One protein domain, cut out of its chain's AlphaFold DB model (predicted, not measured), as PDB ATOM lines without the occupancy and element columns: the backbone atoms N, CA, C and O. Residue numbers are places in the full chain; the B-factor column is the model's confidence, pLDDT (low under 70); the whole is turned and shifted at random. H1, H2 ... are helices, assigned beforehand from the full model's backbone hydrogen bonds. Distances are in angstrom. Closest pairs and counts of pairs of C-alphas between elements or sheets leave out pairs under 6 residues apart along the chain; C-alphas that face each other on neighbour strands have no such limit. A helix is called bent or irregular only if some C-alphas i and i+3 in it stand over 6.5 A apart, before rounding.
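Overview. This is residues 271 to 360 of the 361 residues of the protein "Hypothetical protein" of Polarella glacialis (UniProt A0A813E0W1). A long bent helix, H3, runs lengthwise; H2 meets the start of its first arm near their ends in a corner, short H4 meets its second arm, and H1 bridges H2 and H4. The printed part has 90 residues with four named helices, H1 to H4 in order, and no named strand: all helix, compact, radius of gyration of the C-alphas 13.8 A, spans 41 by 22 by 21 A.

Arrangement. Start at H1, residues 271 to 282; it touches H2, residues 287 to 296, at Leu 278 and Lys 290, closest C-alphas 6.7 A apart, a steep tilt of 47 degrees, opposite ways. H3, residues 306 to 326, was assigned as one helix by its hydrogen bonds but is bent, C-alphas 315 and 318 being 6.6 A apart; its arms, H3a to residue 315 and H3b from 318, stand at a steep tilt of 38 degrees. H2 touches H3a, about perpendicular at 83 degrees, closest C-alphas Gly 288 and Val 306, 5.9 A. H4, residues 347 to 351, touches H1 at residues 276 to 281 alone, closest C-alphas Ser 280 and Leu 347, 4.2 A. Every O i to N i+4 pair is within hydrogen-bond range in H1, H2, H3a, H3b and H4.

Along the chain. Find C-alpha 271 at (77.854, 35.824, 43.157), where H1 begins its 16.0 A; H4 ends at C-alpha 351, (80.228, 23.273, 30.965).

Size, cuts and confidence. The printed part has no cut; the H3 to H4 link is long, and pLDDT is under 70 at residues 328 to 334, 337 and 355 to 360.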
ATOM      1  N   TRP A 271      78.058  35.396  44.546       94.75
ATOM      2  CA  TRP A 271      77.854  35.824  43.157       94.75
ATOM      3  C   TRP A 271      78.180  34.735  42.129       94.75
ATOM      4  O   TRP A 271      77.545  34.691  41.079       94.75
ATOM      5  N   GLU A 272      79.099  33.815  42.437       95.06
ATOM      6  CA  GLU A 272      79.402  32.661  41.584       95.06
ATOM      7  C   GLU A 272      78.214  31.692  41.539       95.06
ATOM      8  O   GLU A 272      77.884  31.168  40.475       95.06
ATOM      9  N   VAL A 273      77.512  31.499  42.663       92.62
ATOM     10  CA  VAL A 273      76.286  30.680  42.715       92.62
ATOM     11  C   VAL A 273      75.192  31.279  41.831       92.62
ATOM     12  O   VAL A 273      74.572  30.564  41.043       92.62
ATOM     13  N   VAL A 274      74.985  32.595  41.920       92.38
ATOM     14  CA  VAL A 274      74.007  33.296  41.079       92.38
ATOM     15  C   VAL A 274      74.420  33.249  39.607       92.38
ATOM     16  O   VAL A 274      73.579  33.017  38.745       92.38
ATOM     17  N   LEU A 275      75.710  33.389  39.295       95.00
ATOM     18  CA  LEU A 275      76.203  33.262  37.925       95.00
ATOM     19  C   LEU A 275      75.906  31.873  37.335       95.00
ATOM     20  O   LEU A 275      75.446  31.787  36.199       95.00
ATOM     21  N   VAL A 276      76.107  30.795  38.101       93.38
ATOM     22  CA  VAL A 276      75.762  29.426  37.672       93.38
ATOM     23  C   VAL A 276      74.266  29.292  37.386       93.38
ATOM     24  O   VAL A 276      73.893  28.673  36.392       93.38
ATOM     25  N   GLU A 277      73.408  29.898  38.208       90.56
ATOM     26  CA  GLU A 277      71.958  29.919  37.986       90.56
ATOM     27  C   GLU A 277      71.576  30.692  36.711       90.56
ATOM     28  O   GLU A 277      70.737  30.248  35.926       90.56
ATOM     29  N   LEU A 278      72.206  31.841  36.464       93.50
ATOM     30  CA  LEU A 278      71.962  32.619  35.250       93.50
ATOM     31  C   LEU A 278      72.413  31.868  34.001       93.50
ATOM     32  O   LEU A 278      71.715  31.877  32.986       93.50
ATOM     33  N   VAL A 279      73.552  31.183  34.074       94.69
ATOM     34  CA  VAL A 279      74.046  30.348  32.979       94.69
ATOM     35  C   VAL A 279      73.171  29.110  32.780       94.69
ATOM     36  O   VAL A 279      72.942  28.730  31.635       94.69
ATOM     37  N   SER A 280      72.616  28.506  33.835       90.38
ATOM     38  CA  SER A 280      71.719  27.354  33.677       90.38
ATOM     39  C   SER A 280      70.408  27.718  32.978       90.38
ATOM     40  O   SER A 280      69.899  26.913  32.203       90.38
ATOM     41  N   LYS A 281      69.901  28.940  33.181       88.81
ATOM     42  CA  LYS A 281      68.673  29.435  32.536       88.81
ATOM     43  C   LYS A 281      68.900  30.019  31.141       88.81
ATOM     44  O   LYS A 281      68.048  29.876  30.273       88.81
ATOM     45  N   GLN A 282      70.010  30.725  30.936       92.81
ATOM     46  CA  GLN A 282      70.215  31.573  29.752       92.81
ATOM     47  C   GLN A 282      71.412  31.144  28.881       92.81
ATOM     48  O   GLN A 282      71.668  31.763  27.852       92.81
ATOM     49  N   GLY A 283      72.178  30.134  29.296       93.12
ATOM     50  CA  GLY A 283      73.404  29.686  28.630       93.12
ATOM     51  C   GLY A 283      74.626  30.573  28.888       93.12
ATOM     52  O   GLY A 283      74.527  31.683  29.418       93.12
ATOM     53  N   ALA A 284      75.810  30.080  28.502       93.25
ATOM     54  CA  ALA A 284      77.105  30.766  28.656       93.25
ATOM     55  C   ALA A 284      77.387  31.770  27.522       93.25
ATOM     56  O   ALA A 284      78.434  31.739  26.874       93.25
ATOM     57  N   LYS A 285      76.400  32.616  27.235       92.06
ATOM     58  CA  LYS A 285      76.463  33.709  26.256       92.06
ATOM     59  C   LYS A 285      75.783  34.941  26.845       92.06
ATOM     60  O   LYS A 285      75.188  34.865  27.920       92.06
ATOM     61  N   ASP A 286      75.860  36.065  26.141       93.44
ATOM     62  CA  ASP A 286      75.157  37.301  26.507       93.44
ATOM     63  C   ASP A 286      75.466  37.741  27.950       93.44
ATOM     64  O   ASP A 286      74.598  37.824  28.820       93.44
ATOM     65  N   TRP A 287      76.751  37.984  28.211       96.69
ATOM     66  CA  TRP A 287      77.289  38.316  29.532       96.69
ATOM     67  C   TRP A 287      76.856  39.691  30.058       96.69
ATOM     68  O   TRP A 287      76.782  39.879  31.267       96.69
ATOM     69  N   GLY A 288      76.532  40.644  29.177       96.38
ATOM     70  CA  GLY A 288      76.118  42.001  29.561       96.38
ATOM     71  C   GLY A 288      74.885  42.028  30.479       96.38
ATOM     72  O   GLY A 288      74.984  42.542  31.592       96.38
ATOM     73  N   PRO A 289      73.747  41.437  30.068       96.88
ATOM     74  CA  PRO A 289      72.568  41.318  30.927       96.88
ATOM     75  C   PRO A 289      72.833  40.578  32.245       96.88
ATOM     76  O   PRO A 289      72.347  40.995  33.290       96.88
ATOM     77  N   LYS A 290      73.647  39.512  32.219       96.94
ATOM     78  CA  LYS A 290      73.993  38.743  33.426       96.94
ATOM     79  C   LYS A 290      74.811  39.568  34.416       96.94
ATOM     80  O   LYS A 290      74.561  39.508  35.614       96.94
ATOM     81  N   LEU A 291      75.765  40.353  33.915       96.88
ATOM     82  CA  LEU A 291      76.556  41.274  34.724       96.88
ATOM     83  C   LEU A 291      75.664  42.315  35.402       96.88
ATOM     84  O   LEU A 291      75.787  42.534  36.603       96.88
ATOM     85  N   GLN A 292      74.752  42.917  34.636       95.88
ATOM     86  CA  GLN A 292      73.800  43.886  35.168       95.88
ATOM     87  C   GLN A 292      72.954  43.262  36.285       95.88
ATOM     88  O   GLN A 292      72.847  43.839  37.364       95.88
ATOM     89  N   GLU A 293      72.420  42.059  36.070       95.44
ATOM     90  CA  GLU A 293      71.614  41.361  37.073       95.44
ATOM     91  C   GLU A 293      72.415  41.033  38.348       95.44
ATOM     92  O   GLU A 293      71.909  41.192  39.459       95.44
ATOM     93  N   LEU A 294      73.684  40.626  38.219       94.19
ATOM     94  CA  LEU A 294      74.564  40.389  39.369       94.19
ATOM     95  C   LEU A 294      74.836  41.672  40.170       94.19
ATOM     96  O   LEU A 294      74.818  41.639  41.402       94.19
ATOM     97  N   GLN A 295      75.058  42.795  39.484       94.25
ATOM     98  CA  GLN A 295      75.298  44.097  40.114       94.25
ATOM     99  C   GLN A 295      74.039  44.635  40.807       94.25
ATOM    100  O   GLN A 295      74.117  45.145  41.924       94.25
ATOM    101  N   GLU A 296      72.865  44.470  40.192       94.38
ATOM    102  CA  GLU A 296      71.574  44.874  40.764       94.38
ATOM    103  C   GLU A 296      71.218  44.090  42.035       94.38
ATOM    104  O   GLU A 296      70.575  44.630  42.937       94.38
ATOM    105  N   ARG A 297      71.686  42.840  42.153       91.81
ATOM    106  CA  ARG A 297      71.521  42.015  43.361       91.81
ATOM    107  C   ARG A 297      72.410  42.449  44.535       91.81
ATOM    108  O   ARG A 297      72.229  41.934  45.635       91.81
ATOM    109  N   GLY A 298      73.334  43.394  44.333       89.88
ATOM    110  CA  GLY A 298      74.137  43.991  45.405       89.88
ATOM    111  C   GLY A 298      75.094  43.015  46.094       89.88
ATOM    112  O   GLY A 298      75.339  43.143  47.292       89.88
ATOM    113  N   LEU A 299      75.592  42.017  45.360       89.88
ATOM    114  CA  LEU A 299      76.532  41.024  45.878       89.88
ATOM    115  C   LEU A 299      77.948  41.618  45.963       89.88
ATOM    116  O   LEU A 299      78.335  42.462  45.154       89.88
ATOM    117  N   GLU A 300      78.728  41.183  46.950       90.12
ATOM    118  CA  GLU A 300      80.126  41.600  47.102       90.12
ATOM    119  C   GLU A 300      81.021  40.897  46.066       90.12
ATOM    120  O   GLU A 300      80.736  39.774  45.654       90.12
ATOM    121  N   GLU A 301      82.105  41.561  45.649       91.56
ATOM    122  CA  GLU A 301      83.138  41.012  44.745       91.56
ATOM    123  C   GLU A 301      82.647  40.575  43.351       91.56
ATOM    124  O   GLU A 301      83.316  39.804  42.662       91.56
ATOM    125  N   VAL A 302      81.498  41.092  42.907       93.88
ATOM    126  CA  VAL A 302      81.016  40.898  41.534       93.88
ATOM    127  C   VAL A 302      82.024  41.510  40.547       93.88
ATOM    128  O   VAL A 302      82.487  42.630  40.788       93.88
ATOM    129  N   PRO A 303      82.339  40.823  39.431       95.81
ATOM    130  CA  PRO A 303      83.126  41.386  38.337       95.81
ATOM    131  C   PRO A 303      82.659  42.789  37.931       95.81
ATOM    132  O   PRO A 303      81.465  43.094  37.931       95.81
ATOM    133  N   SER A 304      83.602  43.667  37.610       94.38
ATOM    134  CA  SER A 304      83.310  45.070  37.310       94.38
ATOM    135  C   SER A 304      82.899  45.287  35.854       94.38
ATOM    136  O   SER A 304      82.152  46.224  35.555       94.38
ATOM    137  N   ASP A 305      83.319  44.391  34.961       97.38
ATOM    138  CA  ASP A 305      82.981  44.420  33.546       97.38
ATOM    139  C   ASP A 305      82.703  43.026  32.954       97.38
ATOM    140  O   ASP A 305      82.786  41.983  33.610       97.38
ATOM    141  N   VAL A 306      82.290  43.027  31.685       97.00
ATOM    142  CA  VAL A 306      81.879  41.823  30.954       97.00
ATOM    143  C   VAL A 306      83.045  40.860  30.730       97.00
ATOM    144  O   VAL A 306      82.838  39.648  30.746       97.00
ATOM    145  N   LEU A 307      84.253  41.388  30.526       96.94
ATOM    146  CA  LEU A 307      85.440  40.583  30.266       96.94
ATOM    147  C   LEU A 307      85.853  39.835  31.538       96.94
ATOM    148  O   LEU A 307      86.087  38.631  31.490       96.94
ATOM    149  N   GLU A 308      85.841  40.515  32.686       96.81
ATOM    150  CA  GLU A 308      86.097  39.898  33.990       96.81
ATOM    151  C   GLU A 308      85.060  38.814  34.328       96.81
ATOM    152  O   GLU A 308      85.409  37.773  34.893       96.81
ATOM    153  N   LEU A 309      83.788  39.020  33.962       96.94
ATOM    154  CA  LEU A 309      82.730  38.025  34.164       96.94
ATOM    155  C   LEU A 309      82.926  36.780  33.287       96.94
ATOM    156  O   LEU A 309      82.713  35.655  33.743       96.94
ATOM    157  N   GLU A 310      83.353  36.966  32.042       97.00
ATOM    158  CA  GLU A 310      83.660  35.866  31.129       97.00
ATOM    159  C   GLU A 310      84.896  35.076  31.592       97.00
ATOM    160  O   GLU A 310      84.866  33.843  31.639       97.00
ATOM    161  N   GLU A 311      85.954  35.763  32.033       96.69
ATOM    162  CA  GLU A 311      87.134  35.136  32.643       96.69
ATOM    163  C   GLU A 311      86.788  34.393  33.941       96.69
ATOM    164  O   GLU A 311      87.320  33.311  34.218       96.69
ATOM    165  N   ALA A 312      85.874  34.939  34.743       95.94
ATOM    166  CA  ALA A 312      85.339  34.257  35.911       95.94
ATOM    167  C   ALA A 312      84.604  32.969  35.537       95.94
ATOM    168  O   ALA A 312      84.901  31.920  36.112       95.94
ATOM    169  N   TRP A 313      83.704  33.009  34.549       96.81
ATOM    170  CA  TRP A 313      83.020  31.805  34.079       96.81
ATOM    171  C   TRP A 313      84.003  30.762  33.539       96.81
ATOM    172  O   TRP A 313      83.866  29.577  33.842       96.81
ATOM    173  N   ALA A 314      85.036  31.180  32.805       96.19
ATOM    174  CA  ALA A 314      86.067  30.278  32.296       96.19
ATOM    175  C   ALA A 314      86.822  29.540  33.420       96.19
ATOM    176  O   ALA A 314      87.183  28.374  33.256       96.19
ATOM    177  N   ARG A 315      87.024  30.186  34.578       96.00
ATOM    178  CA  ARG A 315      87.597  29.554  35.782       96.00
ATOM    179  C   ARG A 315      86.590  28.675  36.527       96.00
ATOM    180  O   ARG A 315      86.971  27.633  37.053       96.00
ATOM    181  N   LEU A 316      85.325  29.090  36.569       94.94
ATOM    182  CA  LEU A 316      84.260  28.445  37.337       94.94
ATOM    183  C   LEU A 316      83.700  27.192  36.649       94.94
ATOM    184  O   LEU A 316      83.424  26.191  37.308       94.94
ATOM    185  N   SER A 317      83.570  27.218  35.324       95.44
ATOM    186  CA  SER A 317      82.967  26.151  34.518       95.44
ATOM    187  C   SER A 317      83.595  24.762  34.759       95.44
ATOM    188  O   SER A 317      82.841  23.819  35.012       95.44
ATOM    189  N   PRO A 318      84.936  24.599  34.821       94.19
ATOM    190  CA  PRO A 318      85.555  23.319  35.180       94.19
ATOM    191  C   PRO A 318      85.195  22.819  36.587       94.19
ATOM    192  O   PRO A 318      85.000  21.621  36.775       94.19
ATOM    193  N   ILE A 319      85.075  23.722  37.566       93.00
ATOM    194  CA  ILE A 319      84.717  23.384  38.954       93.00
ATOM    195  C   ILE A 319      83.260  22.915  39.015       93.00
ATOM    196  O   ILE A 319      82.940  21.922  39.667       93.00
ATOM    197  N   VAL A 320      82.370  23.613  38.302       90.81
ATOM    198  CA  VAL A 320      80.952  23.246  38.186       90.81
ATOM    199  C   VAL A 320      80.808  21.892  37.501       90.81
ATOM    200  O   VAL A 320      80.055  21.048  37.983       90.81
ATOM    201  N   LYS A 321      81.578  21.648  36.433       91.19
ATOM    202  CA  LYS A 321      81.633  20.351  35.757       91.19
ATOM    203  C   LYS A 321      82.055  19.232  36.705       91.19
ATOM    204  O   LYS A 321      81.344  18.244  36.824       91.19
ATOM    205  N   GLU A 322      83.174  19.397  37.404       89.75
ATOM    206  CA  GLU A 322      83.685  18.393  38.344       89.75
ATOM    207  C   GLU A 322      82.667  18.085  39.453       89.75
ATOM    208  O   GLU A 322      82.497  16.933  39.848       89.75
ATOM    209  N   LYS A 323      81.953  19.106  39.941       87.12
ATOM    210  CA  LYS A 323      80.875  18.934  40.921       87.12
ATOM    211  C   LYS A 323      79.689  18.156  40.355       87.12
ATOM    212  O   LYS A 323      79.206  17.259  41.039       87.12
ATOM    213  N   LEU A 324      79.254  18.460  39.130       84.31
ATOM    214  CA  LEU A 324      78.188  17.723  38.439       84.31
ATOM    215  C   LEU A 324      78.571  16.250  38.229       84.31
ATOM    216  O   LEU A 324      77.745  15.372  38.441       84.31
ATOM    217  N   GLU A 325      79.830  15.971  37.883       84.50
ATOM    218  CA  GLU A 325      80.329  14.597  37.713       84.50
ATOM    219  C   GLU A 325      80.428  13.836  39.052       84.50
ATOM    220  O   GLU A 325      80.247  12.620  39.093       84.50
ATOM    221  N   LYS A 326      80.708  14.531  40.165       83.44
ATOM    222  CA  LYS A 326      80.864  13.926  41.505       83.44
ATOM    223  C   LYS A 326      79.569  13.809  42.310       83.44
ATOM    224  O   LYS A 326      79.540  13.039  43.270       83.44
ATOM    225  N   GLN A 327      78.529  14.568  41.971       77.25
ATOM    226  CA  GLN A 327      77.229  14.541  42.644       77.25
ATOM    227  C   GLN A 327      76.177  13.921  41.714       77.25
ATOM    228  O   GLN A 327      75.507  14.647  40.981       77.25
ATOM    229  N   PRO A 328      76.004  12.584  41.737       62.25
ATOM    230  CA  PRO A 328      75.072  11.905  40.835       62.25
ATOM    231  C   PRO A 328      73.601  12.239  41.121       62.25
ATOM    232  O   PRO A 328      72.756  12.023  40.258       62.25
ATOM    233  N   GLU A 329      73.287  12.779  42.302       64.69
ATOM    234  CA  GLU A 329      71.933  13.146  42.713       64.69
ATOM    235  C   GLU A 329      71.872  14.631  43.089       64.69
ATOM    236  O   GLU A 329      72.538  15.093  44.016       64.69
ATOM    237  N   MET A 330      71.050  15.386  42.358       69.12
ATOM    238  CA  MET A 330      70.730  16.778  42.668       69.12
ATOM    239  C   MET A 330      69.826  16.851  43.915       69.12
ATOM    240  O   MET A 330      69.155  15.875  44.248       69.12
ATOM    241  N   PRO A 331      69.672  18.024  44.563       59.72
ATOM    242  CA  PRO A 331      68.747  18.208  45.694       59.72
ATOM    243  C   PRO A 331      67.285  17.839  45.399       59.72
ATOM    244  O   PRO A 331      66.494  17.619  46.315       59.72
ATOM    245  N   CYS A 332      66.909  17.791  44.119       61.66
ATOM    246  CA  CYS A 332      65.601  17.336  43.661       61.66
ATOM    247  C   CYS A 332      65.477  15.804  43.553       61.66
ATOM    248  O   CYS A 332      64.429  15.336  43.121       61.66
ATOM    249  N   GLY A 333      66.512  15.037  43.914       66.12
ATOM    250  CA  GLY A 333      66.551  13.573  43.837       66.12
ATOM    251  C   GLY A 333      66.749  13.013  42.425       66.12
ATOM    252  O   GLY A 333      66.710  11.803  42.243       66.12
ATOM    253  N   HIS A 334      66.951  13.878  41.429       69.25
ATOM    254  CA  HIS A 334      67.218  13.478  40.051       69.25
ATOM    255  C   HIS A 334      68.707  13.628  39.748       69.25
ATOM    256  O   HIS A 334      69.344  14.593  40.170       69.25
ATOM    257  N   SER A 335      69.251  12.714  38.958       74.56
ATOM    258  CA  SER A 335      70.493  12.966  38.232       74.56
ATOM    259  C   SER A 335      70.256  13.985  37.118       74.56
ATOM    260  O   SER A 335      69.123  14.199  36.680       74.56
ATOM    261  N   CYS A 336      71.323  14.580  36.591       71.88
ATOM    262  CA  CYS A 336      71.231  15.456  35.422       71.88
ATOM    263  C   CYS A 336      70.483  14.818  34.236       71.88
ATOM    264  O   CYS A 336      69.776  15.511  33.507       71.88
ATOM    265  N   ASN A 337      70.578  13.495  34.076       68.38
ATOM    266  CA  ASN A 337      69.905  12.756  33.008       68.38
ATOM    267  C   ASN A 337      68.442  12.424  33.284       68.38
ATOM    268  O   ASN A 337      67.670  12.289  32.339       68.38
ATOM    269  N   THR A 338      68.057  12.315  34.551       70.88
ATOM    270  CA  THR A 338      66.668  12.046  34.956       70.88
ATOM    271  C   THR A 338      65.912  13.322  35.309       70.88
ATOM    272  O   THR A 338      64.739  13.265  35.665       70.88
ATOM    273  N   CYS A 339      66.565  14.482  35.193       74.00
ATOM    274  CA  CYS A 339      65.963  15.773  35.463       74.00
ATOM    275  C   CYS A 339      64.852  16.072  34.434       74.00
ATOM    276  O   CYS A 339      65.148  16.193  33.241       74.00
ATOM    277  N   PRO A 340      63.587  16.254  34.863       71.94
ATOM    278  CA  PRO A 340      62.475  16.526  33.948       71.94
ATOM    279  C   PRO A 340      62.684  17.795  33.116       71.94
ATOM    280  O   PRO A 340      62.271  17.856  31.963       71.94
ATOM    281  N   THR A 341      63.390  18.782  33.673       75.38
ATOM    282  CA  THR A 341      63.701  20.070  33.036       75.38
ATOM    283  C   THR A 341      65.058  20.070  32.329       75.38
ATOM    284  O   THR A 341      65.616  21.135  32.068       75.38
ATOM    285  N   LYS A 342      65.638  18.898  32.021       78.56
ATOM    286  CA  LYS A 342      66.942  18.796  31.338       78.56
ATOM    287  C   LYS A 342      66.982  19.598  30.035       78.56
ATOM    288  O   LYS A 342      68.004  20.197  29.727       78.56
ATOM    289  N   HIS A 343      65.876  19.621  29.293       75.56
ATOM    290  CA  HIS A 343      65.760  20.327  28.015       75.56
ATOM    291  C   HIS A 343      65.814  21.856  28.151       75.56
ATOM    292  O   HIS A 343      66.231  22.528  27.210       75.56
ATOM    293  N   ASP A 344      65.467  22.391  29.323       79.44
ATOM    294  CA  ASP A 344      65.525  23.827  29.612       79.44
ATOM    295  C   ASP A 344      66.847  24.238  30.281       79.44
ATOM    296  O   ASP A 344      67.169  25.422  30.362       79.44
ATOM    297  N   CYS A 345      67.639  23.269  30.753       82.88
ATOM    298  CA  CYS A 345      68.892  23.516  31.453       82.88
ATOM    299  C   CYS A 345      70.054  23.707  30.468       82.88
ATOM    300  O   CYS A 345      70.654  22.750  29.980       82.88
ATOM    301  N   GLN A 346      70.442  24.961  30.253       88.75
ATOM    302  CA  GLN A 346      71.558  25.351  29.387       88.75
ATOM    303  C   GLN A 346      72.940  25.079  30.014       88.75
ATOM    304  O   GLN A 346      73.976  25.313  29.387       88.75
ATOM    305  N   LEU A 347      72.986  24.589  31.260       88.81
ATOM    306  CA  LEU A 347      74.238  24.379  31.987       88.81
ATOM    307  C   LEU A 347      75.103  23.284  31.348       88.81
ATOM    308  O   LEU A 347      76.323  23.408  31.342       88.81
ATOM    309  N   HIS A 348      74.485  22.246  30.773       83.50
ATOM    310  CA  HIS A 348      75.194  21.137  30.122       83.50
ATOM    311  C   HIS A 348      75.985  21.587  28.895       83.50
ATOM    312  O   HIS A 348      77.143  21.208  28.725       83.50
ATOM    313  N   ASP A 349      75.391  22.458  28.084       86.56
ATOM    314  CA  ASP A 349      76.068  23.035  26.925       86.56
ATOM    315  C   ASP A 349      77.175  24.006  27.364       86.56
ATOM    316  O   ASP A 349      78.222  24.103  26.724       86.56
ATOM    317  N   ALA A 350      76.967  24.692  28.491       90.56
ATOM    318  CA  ALA A 350      77.881  25.691  29.034       90.56
ATOM    319  C   ALA A 350      79.150  25.116  29.691       90.56
ATOM    320  O   ALA A 350      80.204  25.756  29.635       90.56
ATOM    321  N   VAL A 351      79.072  23.940  30.323       90.19
ATOM    322  CA  VAL A 351      80.228  23.273  30.965       90.19
ATOM    323  C   VAL A 351      80.868  22.189  30.089       90.19
ATOM    324  O   VAL A 351      81.889  21.592  30.447       90.19
ATOM    325  N   GLY A 352      80.297  21.956  28.904       83.75
ATOM    326  CA  GLY A 352      80.676  20.881  27.993       83.75
ATOM    327  C   GLY A 352      80.192  19.509  28.470       83.75
ATOM    328  O   GLY A 352      79.601  19.369  29.534       83.75
ATOM    329  N   HIS A 353      80.471  18.468  27.679       77.38
ATOM    330  CA  HIS A 353      79.993  17.108  27.949       77.38
ATOM    331  C   HIS A 353      80.456  16.612  29.332       77.38
ATOM    332  O   HIS A 353      81.655  16.392  29.548       77.38
ATOM    333  N   VAL A 354      79.507  16.523  30.266       74.56
ATOM    334  CA  VAL A 354      79.636  15.927  31.603       74.56
ATOM    335  C   VAL A 354      79.623  14.416  31.402       74.56
ATOM    336  O   VAL A 354      78.728  13.928  30.720       74.56
ATOM    337  N   ARG A 355      80.634  13.698  31.908       63.12
ATOM    338  CA  ARG A 355      80.678  12.235  31.752       63.12
ATOM    339  C   ARG A 355      79.590  11.591  32.591       63.12
ATOM    340  O   ARG A 355      79.504  11.865  33.790       63.12
ATOM    341  N   ASP A 356      78.831  10.698  31.980       59.69
ATOM    342  CA  ASP A 356      77.780   9.970  32.668       59.69
ATOM    343  C   ASP A 356      78.298   8.653  33.255       59.69
ATOM    344  O   ASP A 356      79.306   8.093  32.823       59.69
ATOM    345  N   ILE A 357      77.587   8.120  34.252       49.97
ATOM    346  CA  ILE A 357      77.899   6.800  34.828       49.97
ATOM    347  C   ILE A 357      77.758   5.675  33.787       49.97
ATOM    348  O   ILE A 357      78.410   4.644  33.908       49.97
ATOM    349  N   GLU A 358      76.943   5.899  32.751       52.44
ATOM    350  CA  GLU A 358      76.786   5.011  31.594       52.44
ATOM    351  C   GLU A 358      77.972   5.097  30.622       52.44
ATOM    352  O   GLU A 358      78.252   4.119  29.944       52.44
ATOM    353  N   ASP A 359      78.720   6.208  30.608       54.31
ATOM    354  CA  ASP A 359      79.971   6.332  29.842       54.31
ATOM    355  C   ASP A 359      81.162   5.660  30.556       54.31
ATOM    356  O   ASP A 359      82.258   5.553  29.996       54.31
ATOM    357  N   LEU A 360      80.976   5.262  31.823       53.06
ATOM    358  CA  LEU A 360      81.982   4.602  32.663       53.06
ATOM    359  C   LEU A 360      81.807   3.073  32.739       53.06
ATOM    360  O   LEU A 360      82.660   2.409  33.339       53.06
TER     361      LEU A 360